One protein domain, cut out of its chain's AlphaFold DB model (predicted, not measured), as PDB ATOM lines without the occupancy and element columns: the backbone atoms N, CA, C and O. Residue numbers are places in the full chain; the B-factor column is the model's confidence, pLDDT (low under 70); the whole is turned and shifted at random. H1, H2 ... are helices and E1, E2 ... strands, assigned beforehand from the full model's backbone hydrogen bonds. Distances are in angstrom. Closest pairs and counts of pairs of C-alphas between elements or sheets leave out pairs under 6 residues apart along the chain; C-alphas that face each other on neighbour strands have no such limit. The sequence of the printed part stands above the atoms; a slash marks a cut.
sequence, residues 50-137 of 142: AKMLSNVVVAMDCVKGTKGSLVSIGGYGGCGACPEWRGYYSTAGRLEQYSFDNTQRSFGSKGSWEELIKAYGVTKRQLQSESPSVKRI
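This is residues 50 to 137 of the 142 residues of an uncharacterized protein of Pseudomonas fluorescens (strain Pf0-1) (UniProt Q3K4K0). A twisted antiparallel sheet of five strands forms a wall, with the short helix H1 over one face and the shorter H2 grazing the sheet. E1 runs on into edge strand E2 and extends the long axis beyond the sheet, while residues 135 to 136 pair with E2. The 88 printed residues hold six named strands, then two named helices, a mixed class; the sheet's order is E2 - E3 - E4 - E5 - E6. The whole is compact, with a radius of gyration of the C-alphas of 13.0 A, and spans 44 by 24 by 23 A.

E1, residues 50 to 53, runs on into E2, residues 56 to 64, at 23 degrees. E2 and E3, residues 69 to 76, form a hairpin, with N 61 and O 72 within hydrogen-bond range at 2.9 A. E3 forms a hairpin with E4, residues 85 to 90, with N 73 and O 87 at 2.8 A. E4 forms one with E5, residues 95 to 102, with N 88 and O 97 at 2.8 A. E5 forms one with E6, residues 105 to 110, with N 100 and O 108 at 3.0 A. E2 to E6 are a meander, each strand the antiparallel neighbour of the one before. H1, residues 113 to 120, is on the sheet at a height of 9.1 A, over E4 and along the strands, at 13 degrees to E4 on the local plane. The closest C-alphas of H1 and E3 are those of Tyr 120 and Ser 69, 6.3 A apart. H2, residues 124 to 128, only grazes the sheet with residues 126 to 127 and only just touches H1, with 3 pairs of C-alphas within 8 A; the closest are those of Trp 113 and Lys 124, 7.2 A apart. Every O i to N i+4 pair in H1 and H2 is within hydrogen-bond range.

E1 begins at C-alpha 50, (146.815, 148.161, 101.492), and H2 ends at C-alpha 128, (132.373, 121.419, 112.198). From first to last C-alpha, E2 measures 23.7 A, E3 23.5 A, E5 20.4 A and H1 10.3 A.

The C-alphas farthest apart, those of Ala 50 and Thr 66, are 44.9 A apart. The printed part has no cut, and no link is long. Its mean pLDDT is 70.4, with 39 residues under 70, among them residues 50 to 58, 76 to 84 and 99 to 109.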
ATOM      1  N   ALA A  50     145.747 148.895 100.808       40.31
ATOM      2  CA  ALA A  50     146.815 148.161 101.492       40.31
ATOM      3  C   ALA A  50     146.981 146.758 100.887       40.31
ATOM      4  O   ALA A  50     145.990 146.095 100.572       40.31
ATOM      5  N   LYS A  51     148.222 146.294 100.692       44.12
ATOM      6  CA  LYS A  51     148.513 144.940 100.183       44.12
ATOM      7  C   LYS A  51     148.524 143.945 101.344       44.12
ATOM      8  O   LYS A  51     149.294 144.098 102.280       44.12
ATOM      9  N   MET A  52     147.704 142.904 101.263       45.81
ATOM     10  CA  MET A  52     147.546 141.880 102.296       45.81
ATOM     11  C   MET A  52     147.725 140.475 101.720       45.81
ATOM     12  O   MET A  52     147.636 140.262 100.508       45.81
ATOM     13  N   LEU A  53     147.970 139.500 102.594       46.03
ATOM     14  CA  LEU A  53     148.040 138.096 102.207       46.03
ATOM     15  C   LEU A  53     146.656 137.515 101.947       46.03
ATOM     16  O   LEU A  53     145.728 137.678 102.741       46.03
ATOM     17  N   SER A  54     146.552 136.766 100.854       49.75
ATOM     18  CA  SER A  54     145.457 135.833 100.646       49.75
ATOM     19  C   SER A  54     145.800 134.487 101.303       49.75
ATOM     20  O   SER A  54     146.845 133.908 101.020       49.75
ATOM     21  N   ASN A  55     144.901 133.958 102.140       53.38
ATOM     22  CA  ASN A  55     144.893 132.563 102.606       53.38
ATOM     23  C   ASN A  55     146.077 132.096 103.487       53.38
ATOM     24  O   ASN A  55     146.664 131.043 103.220       53.38
ATOM     25  N   VAL A  56     146.387 132.808 104.575       63.94
ATOM     26  CA  VAL A  56     147.327 132.321 105.602       63.94
ATOM     27  C   VAL A  56     146.742 131.087 106.284       63.94
ATOM     28  O   VAL A  56     145.615 131.125 106.771       63.94
ATOM     29  N   VAL A  57     147.490 129.985 106.332       68.31
ATOM     30  CA  VAL A  57     147.073 128.764 107.040       68.31
ATOM     31  C   VAL A  57     147.418 128.891 108.517       68.31
ATOM     32  O   VAL A  57     148.577 129.096 108.855       68.31
ATOM     33  N   VAL A  58     146.450 128.698 109.403       69.81
ATOM     34  CA  VAL A  58     146.659 128.739 110.864       69.81
ATOM     35  C   VAL A  58     146.357 127.423 111.549       69.81
ATOM     36  O   VAL A  58     146.790 127.190 112.672       69.81
ATOM     37  N   ALA A  59     145.601 126.559 110.883       73.94
ATOM     38  CA  ALA A  59     145.167 125.296 111.433       73.94
ATOM     39  C   ALA A  59     145.274 124.219 110.366       73.94
ATOM     40  O   ALA A  59     144.909 124.423 109.206       73.94
ATOM     41  N   MET A  60     145.750 123.051 110.766       75.88
ATOM     42  CA  MET A  60     145.745 121.864 109.928       75.88
ATOM     43  C   MET A  60     145.335 120.655 110.750       75.88
ATOM     44  O   MET A  60     145.726 120.526 111.907       75.88
ATOM     45  N   ASP A  61     144.578 119.748 110.148       78.75
ATOM     46  CA  ASP A  61     144.156 118.514 110.796       78.75
ATOM     47  C   ASP A  61     144.050 117.358 109.798       78.75
ATOM     48  O   ASP A  61     143.746 117.556 108.622       78.75
ATOM     49  N   CYS A  62     144.283 116.138 110.275       78.94
ATOM     50  CA  CYS A  62     144.040 114.915 109.519       78.94
ATOM     51  C   CYS A  62     142.718 114.303 109.987       78.94
ATOM     52  O   CYS A  62     142.656 113.652 111.029       78.94
ATOM     53  N   VAL A  63     141.666 114.462 109.190       83.19
ATOM     54  CA  VAL A  63     140.334 113.952 109.513       83.19
ATOM     55  C   VAL A  63     140.207 112.520 109.008       83.19
ATOM     56  O   VAL A  63     140.181 112.269 107.801       83.19
ATOM     57  N   LYS A  64     140.113 111.564 109.934       85.69
ATOM     58  CA  LYS A  64     139.949 110.143 109.611       85.69
ATOM     59  C   LYS A  64     138.466 109.776 109.529       85.69
ATOM     60  O   LYS A  64     137.750 109.853 110.528       85.69
ATOM     61  N   GLY A  65     138.019 109.369 108.346       87.62
ATOM     62  CA  GLY A  65     136.703 108.779 108.119       87.62
ATOM     63  C   GLY A  65     136.770 107.259 107.964       87.62
ATOM     64  O   GLY A  65     137.848 106.659 107.959       87.62
ATOM     65  N   THR A  66     135.607 106.620 107.842       92.00
ATOM     66  CA  THR A  66     135.495 105.155 107.708       92.00
ATOM     67  C   THR A  66     135.864 104.631 106.320       92.00
ATOM     68  O   THR A  66     136.198 103.457 106.192       92.00
ATOM     69  N   LYS A  67     135.824 105.483 105.284       92.81
ATOM     70  CA  LYS A  67     136.131 105.113 103.887       92.81
ATOM     71  C   LYS A  67     137.423 105.738 103.365       92.81
ATOM     72  O   LYS A  67     137.927 105.336 102.324       92.81
ATOM     73  N   GLY A  68     137.953 106.731 104.070       86.62
ATOM     74  CA  GLY A  68     139.157 107.442 103.676       86.62
ATOM     75  C   GLY A  68     139.511 108.544 104.662       86.62
ATOM     76  O   GLY A  68     138.780 108.820 105.610       86.62
ATOM     77  N   SER A  69     140.662 109.174 104.445       82.31
ATOM     78  CA  SER A  69     141.116 110.311 105.250       82.31
ATOM     79  C   SER A  69     141.176 111.582 104.412       82.31
ATOM     80  O   SER A  69     141.419 111.531 103.205       82.31
ATOM     81  N   LEU A  70     140.979 112.712 105.078       80.81
ATOM     82  CA  LEU A  70     141.086 114.055 104.526       80.81
ATOM     83  C   LEU A  70     142.131 114.848 105.306       80.81
ATOM     84  O   LEU A  70     142.387 114.586 106.481       80.81
ATOM     85  N   VAL A  71     142.689 115.861 104.661       76.81
ATOM     86  CA  VAL A  71     143.450 116.920 105.314       76.81
ATOM     87  C   VAL A  71     142.563 118.158 105.351       76.81
ATOM     88  O   VAL A  71     142.177 118.680 104.307       76.81
ATOM     89  N   SER A  72     142.219 118.606 106.551       80.38
ATOM     90  CA  SER A  72     141.571 119.892 106.785       80.38
ATOM     91  C   SER A  72     142.646 120.961 106.933       80.38
ATOM     92  O   SER A  72     143.632 120.768 107.644       80.38
ATOM     93  N   ILE A  73     142.466 122.082 106.247       76.12
ATOM     94  CA  ILE A  73     143.334 123.252 106.324       76.12
ATOM     95  C   ILE A  73     142.434 124.454 106.582       76.12
ATOM     96  O   ILE A  73     141.534 124.740 105.794       76.12
ATOM     97  N   GLY A  74     142.662 125.132 107.699       76.06
ATOM     98  CA  GLY A  74     141.961 126.341 108.106       76.06
ATOM     99  C   GLY A  74     142.900 127.538 108.125       76.06
ATOM    100  O   GLY A  74     144.093 127.410 108.417       76.06
ATOM    101  N   GLY A  75     142.361 128.709 107.816       72.19
ATOM    102  CA  GLY A  75     143.142 129.922 107.663       72.19
ATOM    103  C   GLY A  75     142.322 131.199 107.734       72.19
ATOM    104  O   GLY A  75     141.098 131.171 107.868       72.19
ATOM    105  N   TYR A  76     143.014 132.323 107.596       68.50
ATOM    106  CA  TYR A  76     142.403 133.635 107.403       68.50
ATOM    107  C   TYR A  76     142.918 134.293 106.115       68.50
ATOM    108  O   TYR A  76     144.030 134.010 105.659       68.50
ATOM    109  N   GLY A  77     142.100 135.143 105.501       53.22
ATOM    110  CA  GLY A  77     142.541 136.157 104.550       53.22
ATOM    111  C   GLY A  77     142.631 137.517 105.253       53.22
ATOM    112  O   GLY A  77     142.092 137.716 106.340       53.22
ATOM    113  N   GLY A  78     143.367 138.465 104.674       49.97
ATOM    114  CA  GLY A  78     143.326 139.853 105.146       49.97
ATOM    115  C   GLY A  78     143.903 140.078 106.554       49.97
ATOM    116  O   GLY A  78     145.008 139.632 106.855       49.97
ATOM    117  N   CYS A  79     143.196 140.850 107.392       47.00
ATOM    118  CA  CYS A  79     143.707 141.478 108.625       47.00
ATOM    119  C   CYS A  79     143.829 140.567 109.856       47.00
ATOM    120  O   CYS A  79     144.085 141.063 110.952       47.00
ATOM    121  N   GLY A  80     143.640 139.253 109.710       49.06
ATOM    122  CA  GLY A  80     143.801 138.289 110.807       49.06
ATOM    123  C   GLY A  80     142.732 138.368 111.908       49.06
ATOM    124  O   GLY A  80     142.793 137.600 112.862       49.06
ATOM    125  N   ALA A  81     141.740 139.257 111.780       45.88
ATOM    126  CA  ALA A  81     140.688 139.463 112.779       45.88
ATOM    127  C   ALA A  81     139.481 138.517 112.624       45.88
ATOM    128  O   ALA A  81     138.635 138.455 113.514       45.88
ATOM    129  N   CYS A  82     139.369 137.781 111.513       47.66
ATOM    130  CA  CYS A  82     138.276 136.840 111.262       47.66
ATOM    131  C   CYS A  82     138.826 135.512 110.708       47.66
ATOM    132  O   CYS A  82     139.628 135.532 109.773       47.66
ATOM    133  N   PRO A  83     138.432 134.346 111.256       48.72
ATOM    134  CA  PRO A  83     138.732 133.058 110.638       48.72
ATOM    135  C   PRO A  83     137.923 132.951 109.341       48.72
ATOM    136  O   PRO A  83     136.700 132.912 109.388       48.72
ATOM    137  N   GLU A  84     138.594 132.962 108.189       63.47
ATOM    138  CA  GLU A  84     137.932 133.274 106.912       63.47
ATOM    139  C   GLU A  84     137.824 132.102 105.941       63.47
ATOM    140  O   GLU A  84     137.028 132.170 105.007       63.47
ATOM    141  N   TRP A  85     138.564 131.006 106.124       71.44
ATOM    142  CA  TRP A  85     138.380 129.865 105.231       71.44
ATOM    143  C   TRP A  85     138.753 128.519 105.842       71.44
ATOM    144  O   TRP A  85     139.674 128.389 106.651       71.44
ATOM    145  N   ARG A  86     138.041 127.484 105.393       77.38
ATOM    146  CA  ARG A  86     138.355 126.080 105.662       77.38
ATOM    147  C   ARG A  86     138.286 125.298 104.361       77.38
ATOM    148  O   ARG A  86     137.306 125.403 103.630       77.38
ATOM    149  N   GLY A  87     139.327 124.527 104.070       79.81
ATOM    150  CA  GLY A  87     139.398 123.637 102.917       79.81
ATOM    151  C   GLY A  87     139.704 122.202 103.323       79.81
ATOM    152  O   GLY A  87     140.520 121.962 104.209       79.81
ATOM    153  N   TYR A  88     139.081 121.251 102.635       80.94
ATOM    154  CA  TYR A  88     139.310 119.820 102.786       80.94
ATOM    155  C   TYR A  88     139.940 119.259 101.523       80.94
ATOM    156  O   TYR A  88     139.429 119.420 100.411       80.94
ATOM    157  N   TYR A  89     141.052 118.570 101.718       79.69
ATOM    158  CA  TYR A  89     141.866 117.993 100.666       79.69
ATOM    159  C   TYR A  89     141.916 116.480 100.841       79.69
ATOM    160  O   TYR A  89     142.003 115.978 101.961       79.69
ATOM    161  N   SER A  90     141.910 115.738  99.741       73.31
ATOM    162  CA  SER A  90     142.282 114.323  99.770       73.31
ATOM    163  C   SER A  90     143.750 114.150 100.163       73.31
ATOM    164  O   SER A  90     144.564 115.069 100.042       73.31
ATOM    165  N   THR A  91     144.135 112.938 100.560       71.12
ATOM    166  CA  THR A  91     145.541 112.584 100.830       71.12
ATOM    167  C   THR A  91     146.452 112.726  99.604       71.12
ATOM    168  O   THR A  91     147.662 112.874  99.757       71.12
ATOM    169  N   ALA A  92     145.887 112.743  98.392       70.94
ATOM    170  CA  ALA A  92     146.607 113.034  97.152       70.94
ATOM    171  C   ALA A  92     146.858 114.541  96.923       70.94
ATOM    172  O   ALA A  92     147.564 114.906  95.984       70.94
ATOM    173  N   GLY A  93     146.292 115.414  97.766       55.91
ATOM    174  CA  GLY A  93     146.403 116.870  97.665       55.91
ATOM    175  C   GLY A  93     145.330 117.530  96.792       55.91
ATOM    176  O   GLY A  93     145.413 118.731  96.539       55.91
ATOM    177  N   ARG A  94     144.311 116.790  96.331       71.06
ATOM    178  CA  ARG A  94     143.191 117.364  95.564       71.06
ATOM    179  C   ARG A  94     142.225 118.085  96.500       71.06
ATOM    180  O   ARG A  94     141.768 117.485  97.467       71.06
ATOM    181  N   LEU A  95     141.896 119.339  96.190       68.62
ATOM    182  CA  LEU A  95     140.885 120.122  96.905       68.62
ATOM    183  C   LEU A  95     139.479 119.587  96.603       68.62
ATOM    184  O   LEU A  95     138.988 119.733  95.476       68.62
ATOM    185  N   GLU A  96     138.852 119.001  97.619       76.44
ATOM    186  CA  GLU A  96     137.511 118.412  97.551       76.44
ATOM    187  C   GLU A  96     136.435 119.438  97.883       76.44
ATOM    188  O   GLU A  96     135.440 119.547  97.173       76.44
ATOM    189  N   GLN A  97     136.661 120.221  98.938       84.19
ATOM    190  CA  GLN A  97     135.690 121.183  99.437       84.19
ATOM    191  C   GLN A  97     136.408 122.400 100.004       84.19
ATOM    192  O   GLN A  97     137.470 122.259 100.608       84.19
ATOM    193  N   TYR A  98     135.834 123.586  99.839       77.81
ATOM    194  CA  TYR A  98     136.174 124.719 100.692       77.81
ATOM    195  C   TYR A  98     134.949 125.570 100.978       77.81
ATOM    196  O   TYR A  98     134.011 125.634 100.181       77.81
ATOM    197  N   SER A  99     134.987 126.260 102.107       68.94
ATOM    198  CA  SER A  99     134.070 127.341 102.439       68.94
ATOM    199  C   SER A  99     134.876 128.559 102.852       68.94
ATOM    200  O   SER A  99     135.762 128.447 103.705       68.94
ATOM    201  N   PHE A 100     134.550 129.700 102.252       63.50
ATOM    202  CA  PHE A 100     134.987 131.002 102.722       63.50
ATOM    203  C   PHE A 100     133.784 131.706 103.346       63.50
ATOM    204  O   PHE A 100     132.785 131.969 102.665       63.50
ATOM    205  N   ASP A 101     133.881 131.993 104.635       56.56
ATOM    206  CA  ASP A 101     132.832 132.671 105.385       56.56
ATOM    207  C   ASP A 101     133.485 133.631 106.369       56.56
ATOM    208  O   ASP A 101     134.390 133.236 107.104       56.56
ATOM    209  N   ASN A 102     133.049 134.888 106.367       55.47
ATOM    210  CA  ASN A 102     133.292 135.768 107.500       55.47
ATOM    211  C   ASN A 102     132.009 135.819 108.338       55.47
ATOM    212  O   ASN A 102     130.935 135.466 107.863       55.47
ATOM    213  N   THR A 103     132.086 136.282 109.582       52.38
ATOM    214  CA  THR A 103     130.949 136.272 110.523       52.38
ATOM    215  C   THR A 103     129.692 137.020 110.039       52.38
ATOM    216  O   THR A 103     128.670 136.967 110.720       52.38
ATOM    217  N   GLN A 104     129.736 137.713 108.892       40.44
ATOM    218  CA  GLN A 104     128.634 138.505 108.341       40.44
ATOM    219  C   GLN A 104     128.341 138.277 106.839       40.44
ATOM    220  O   GLN A 104     127.316 138.764 106.356       40.44
ATOM    221  N   ARG A 105     129.200 137.587 106.075       41.12
ATOM    222  CA  ARG A 105     129.118 137.409 104.612       41.12
ATOM    223  C   ARG A 105     129.873 136.162 104.139       41.12
ATOM    224  O   ARG A 105     131.069 136.006 104.381       41.12
ATOM    225  N   SER A 106     129.190 135.373 103.311       53.88
ATOM    226  CA  SER A 106     129.789 134.290 102.529       53.88
ATOM    227  C   SER A 106     130.390 134.830 101.228       53.88
ATOM    228  O   SER A 106     129.736 135.593 100.516       53.88
ATOM    229  N   PHE A 107     131.618 134.421 100.892       48.84
ATOM    230  CA  PHE A 107     132.305 134.847  99.656       48.84
ATOM    231  C   PHE A 107     132.455 133.719  98.633       48.84
ATOM    232  O   PHE A 107     132.916 133.951  97.517       48.84
ATOM    233  N   GLY A 108     132.066 132.498  98.998       54.00
ATOM    234  CA  GLY A 108     132.023 131.373  98.078       54.00
ATOM    235  C   GLY A 108     132.300 130.031  98.739       54.00
ATOM    236  O   GLY A 108     132.799 129.926  99.862       54.00
ATOM    237  N   SER A 109     131.991 128.979  97.992       61.88
ATOM    238  CA  SER A 109     132.229 127.599  98.385       61.88
ATOM    239  C   SER A 109     132.451 126.714  97.158       61.88
ATOM    240  O   SER A 109     132.101 127.069  96.032       61.88
ATOM    241  N   LYS A 110     133.049 125.544  97.381       72.19
ATOM    242  CA  LYS A 110     133.139 124.454  96.404       72.19
ATOM    243  C   LYS A 110     132.859 123.147  97.117       72.19
ATOM    244  O   LYS A 110     133.398 122.950  98.202       72.19
ATOM    245  N   GLY A 111     132.100 122.264  96.469       83.19
ATOM    246  CA  GLY A 111     131.697 120.968  97.020       83.19
ATOM    247  C   GLY A 111     130.772 121.107  98.232       83.19
ATOM    248  O   GLY A 111     130.518 122.212  98.719       83.19
ATOM    249  N   SER A 112     130.284 119.983  98.744       85.56
ATOM    250  CA  SER A 112     129.424 119.953  99.931       85.56
ATOM    251  C   SER A 112     129.963 119.047 101.035       85.56
ATOM    252  O   SER A 112     130.795 118.162 100.818       85.56
ATOM    253  N   TRP A 113     129.490 119.261 102.262       86.75
ATOM    254  CA  TRP A 113     129.822 118.362 103.368       86.75
ATOM    255  C   TRP A 113     129.193 116.985 103.175       86.75
ATOM    256  O   TRP A 113     129.805 115.986 103.540       86.75
ATOM    257  N   GLU A 114     128.014 116.912 102.564       90.38
ATOM    258  CA  GLU A 114     127.336 115.664 102.224       90.38
ATOM    259  C   GLU A 114     128.198 114.806 101.287       90.38
ATOM    260  O   GLU A 114     128.323 113.595 101.491       90.38
ATOM    261  N   GLU A 115     128.855 115.429 100.305       90.44
ATOM    262  CA  GLU A 115     129.796 114.753  99.409       90.44
ATOM    263  C   GLU A 115     131.013 114.216 100.168       90.44
ATOM    264  O   GLU A 115     131.388 113.055  99.977       90.44
ATOM    265  N   LEU A 116     131.589 115.005 101.084       90.12
ATOM    266  CA  LEU A 116     132.704 114.556 101.924       90.12
ATOM    267  C   LEU A 116     132.306 113.376 102.819       90.12
ATOM    268  O   LEU A 116     133.033 112.383 102.891       90.12
ATOM    269  N   ILE A 117     131.145 113.458 103.473       92.88
ATOM    270  CA  ILE A 117     130.596 112.393 104.323       92.88
ATOM    271  C   ILE A 117     130.426 111.114 103.497       92.88
ATOM    272  O   ILE A 117     130.870 110.041 103.906       92.88
ATOM    273  N   LYS A 118     129.837 111.217 102.301       93.81
ATOM    274  CA  LYS A 118     129.589 110.061 101.431       93.81
ATOM    275  C   LYS A 118     130.886 109.419 100.932       93.81
ATOM    276  O   LYS A 118     130.989 108.186 100.971       93.81
ATOM    277  N   ALA A 119     131.837 110.236 100.476       91.94
ATOM    278  CA  ALA A 119     133.078 109.793  99.844       91.94
ATOM    279  C   ALA A 119     134.113 109.279 100.855       91.94
ATOM    280  O   ALA A 119     134.730 108.244 100.622       91.94
ATOM    281  N   TYR A 120     134.266 109.955 101.996       90.69
ATOM    282  CA  TYR A 120     135.324 109.661 102.969       90.69
ATOM    283  C   TYR A 120     134.806 108.984 104.242       90.69
ATOM    284  O   TYR A 120     135.594 108.444 105.017       90.69
ATOM    285  N   GLY A 121     133.489 108.945 104.461       92.88
ATOM    286  CA  GLY A 121     132.911 108.361 105.674       92.88
ATOM    287  C   GLY A 121     133.236 109.171 106.930       92.88
ATOM    288  O   GLY A 121     133.381 108.602 108.009       92.88
ATOM    289  N   VAL A 122     133.431 110.481 106.776       90.25
ATOM    290  CA  VAL A 122     133.584 111.437 107.881       90.25
ATOM    291  C   VAL A 122     132.212 111.850 108.410       90.25
ATOM    292  O   VAL A 122     131.206 111.695 107.724       90.25
ATOM    293  N   THR A 123     132.148 112.376 109.628       89.31
ATOM    294  CA  THR A 123     130.905 112.869 110.241       89.31
ATOM    295  C   THR A 123     130.821 114.389 110.183       89.31
ATOM    296  O   THR A 123     131.836 115.083 110.189       89.31
ATOM    297  N   LYS A 124     129.600 114.935 110.224       85.25
ATOM    298  CA  LYS A 124     129.385 116.389 110.298       85.25
ATOM    299  C   LYS A 124     130.115 117.025 111.489       85.25
ATOM    300  O   LYS A 124     130.715 118.082 111.339       85.25
ATOM    301  N   ARG A 125     130.145 116.343 112.641       84.00
ATOM    302  CA  ARG A 125     130.889 116.794 113.828       84.00
ATOM    303  C   ARG A 125     132.381 116.948 113.530       84.00
ATOM    304  O   ARG A 125     132.937 117.990 113.839       84.00
ATOM    305  N   GLN A 126     133.000 115.973 112.864       83.19
ATOM    306  CA  GLN A 126     134.415 116.043 112.473       83.19
ATOM    307  C   GLN A 126     134.728 117.184 111.486       83.19
ATOM    308  O   GLN A 126     135.866 117.635 111.432       83.19
ATOM    309  N   LEU A 127     133.744 117.655 110.715       80.94
ATOM    310  CA  LEU A 127     133.898 118.801 109.811       80.94
ATOM    311  C   LEU A 127     133.682 120.142 110.543       80.94
ATOM    312  O   LEU A 127     134.357 121.134 110.270       80.94
ATOM    313  N   GLN A 128     132.753 120.187 111.498       72.50
ATOM    314  CA  GLN A 128     132.373 121.419 112.198       72.50
ATOM    315  C   GLN A 128     133.297 121.779 113.361       72.50
ATOM    316  O   GLN A 128     133.664 122.941 113.512       72.50
ATOM    317  N   SER A 129     133.666 120.810 114.197       64.19
ATOM    318  CA  SER A 129     134.514 121.067 115.361       64.19
ATOM    319  C   SER A 129     135.986 120.964 114.994       64.19
ATOM    320  O   SER A 129     136.374 120.109 114.199       64.19
ATOM    321  N   GLU A 130     136.821 121.802 115.604       61.84
ATOM    322  CA  GLU A 130     138.256 121.533 115.629       61.84
ATOM    323  C   GLU A 130     138.492 120.189 116.324       61.84
ATOM    324  O   GLU A 130     138.020 119.958 117.440       61.84
ATOM    325  N   SER A 131     139.165 119.272 115.630       60.31
ATOM    326  CA  SER A 131     139.566 118.004 116.226       60.31
ATOM    327  C   SER A 131     140.573 118.262 117.351       60.31
ATOM    328  O   SER A 131     141.399 119.167 117.218       60.31
ATOM    329  N   PRO A 132     140.612 117.429 118.404       59.81
ATOM    330  CA  PRO A 132     141.703 117.454 119.380       59.81
ATOM    331  C   PRO A 132     143.095 117.301 118.745       59.81
ATOM    332  O   PRO A 132     144.091 117.700 119.336       59.81
ATOM    333  N   SER A 133     143.171 116.719 117.541       62.81
ATOM    334  CA  SER A 133     144.405 116.550 116.766       62.81
ATOM    335  C   SER A 133     144.804 117.765 115.928       62.81
ATOM    336  O   SER A 133     145.823 117.697 115.234       62.81
ATOM    337  N   VAL A 134     144.027 118.855 115.963       71.06
ATOM    338  CA  VAL A 134     144.331 120.052 115.181       71.06
ATOM    339  C   VAL A 134     145.699 120.592 115.584       71.06
ATOM    340  O   VAL A 134     145.998 120.823 116.756       71.06
ATOM    341  N   LYS A 135     146.555 120.798 114.591       67.50
ATOM    342  CA  LYS A 135     147.818 121.497 114.769       67.50
ATOM    343  C   LYS A 135     147.593 122.954 114.432       67.50
ATOM    344  O   LYS A 135     147.370 123.294 113.268       67.50
ATOM    345  N   ARG A 136     147.642 123.796 115.460       67.12
ATOM    346  CA  ARG A 136     147.714 125.241 115.279       67.12
ATOM    347  C   ARG A 136     149.143 125.617 114.919       67.12
ATOM    348  O   ARG A 136     150.097 125.080 115.478       67.12
ATOM    349  N   ILE A 137     149.264 126.464 113.911       63.31
ATOM    350  CA  ILE A 137     150.540 126.992 113.455       63.31
ATOM    351  C   ILE A 137     150.721 128.320 114.175       63.31
ATOM    352  O   ILE A 137     150.081 129.307 113.813       63.31
TER     353      ILE A 137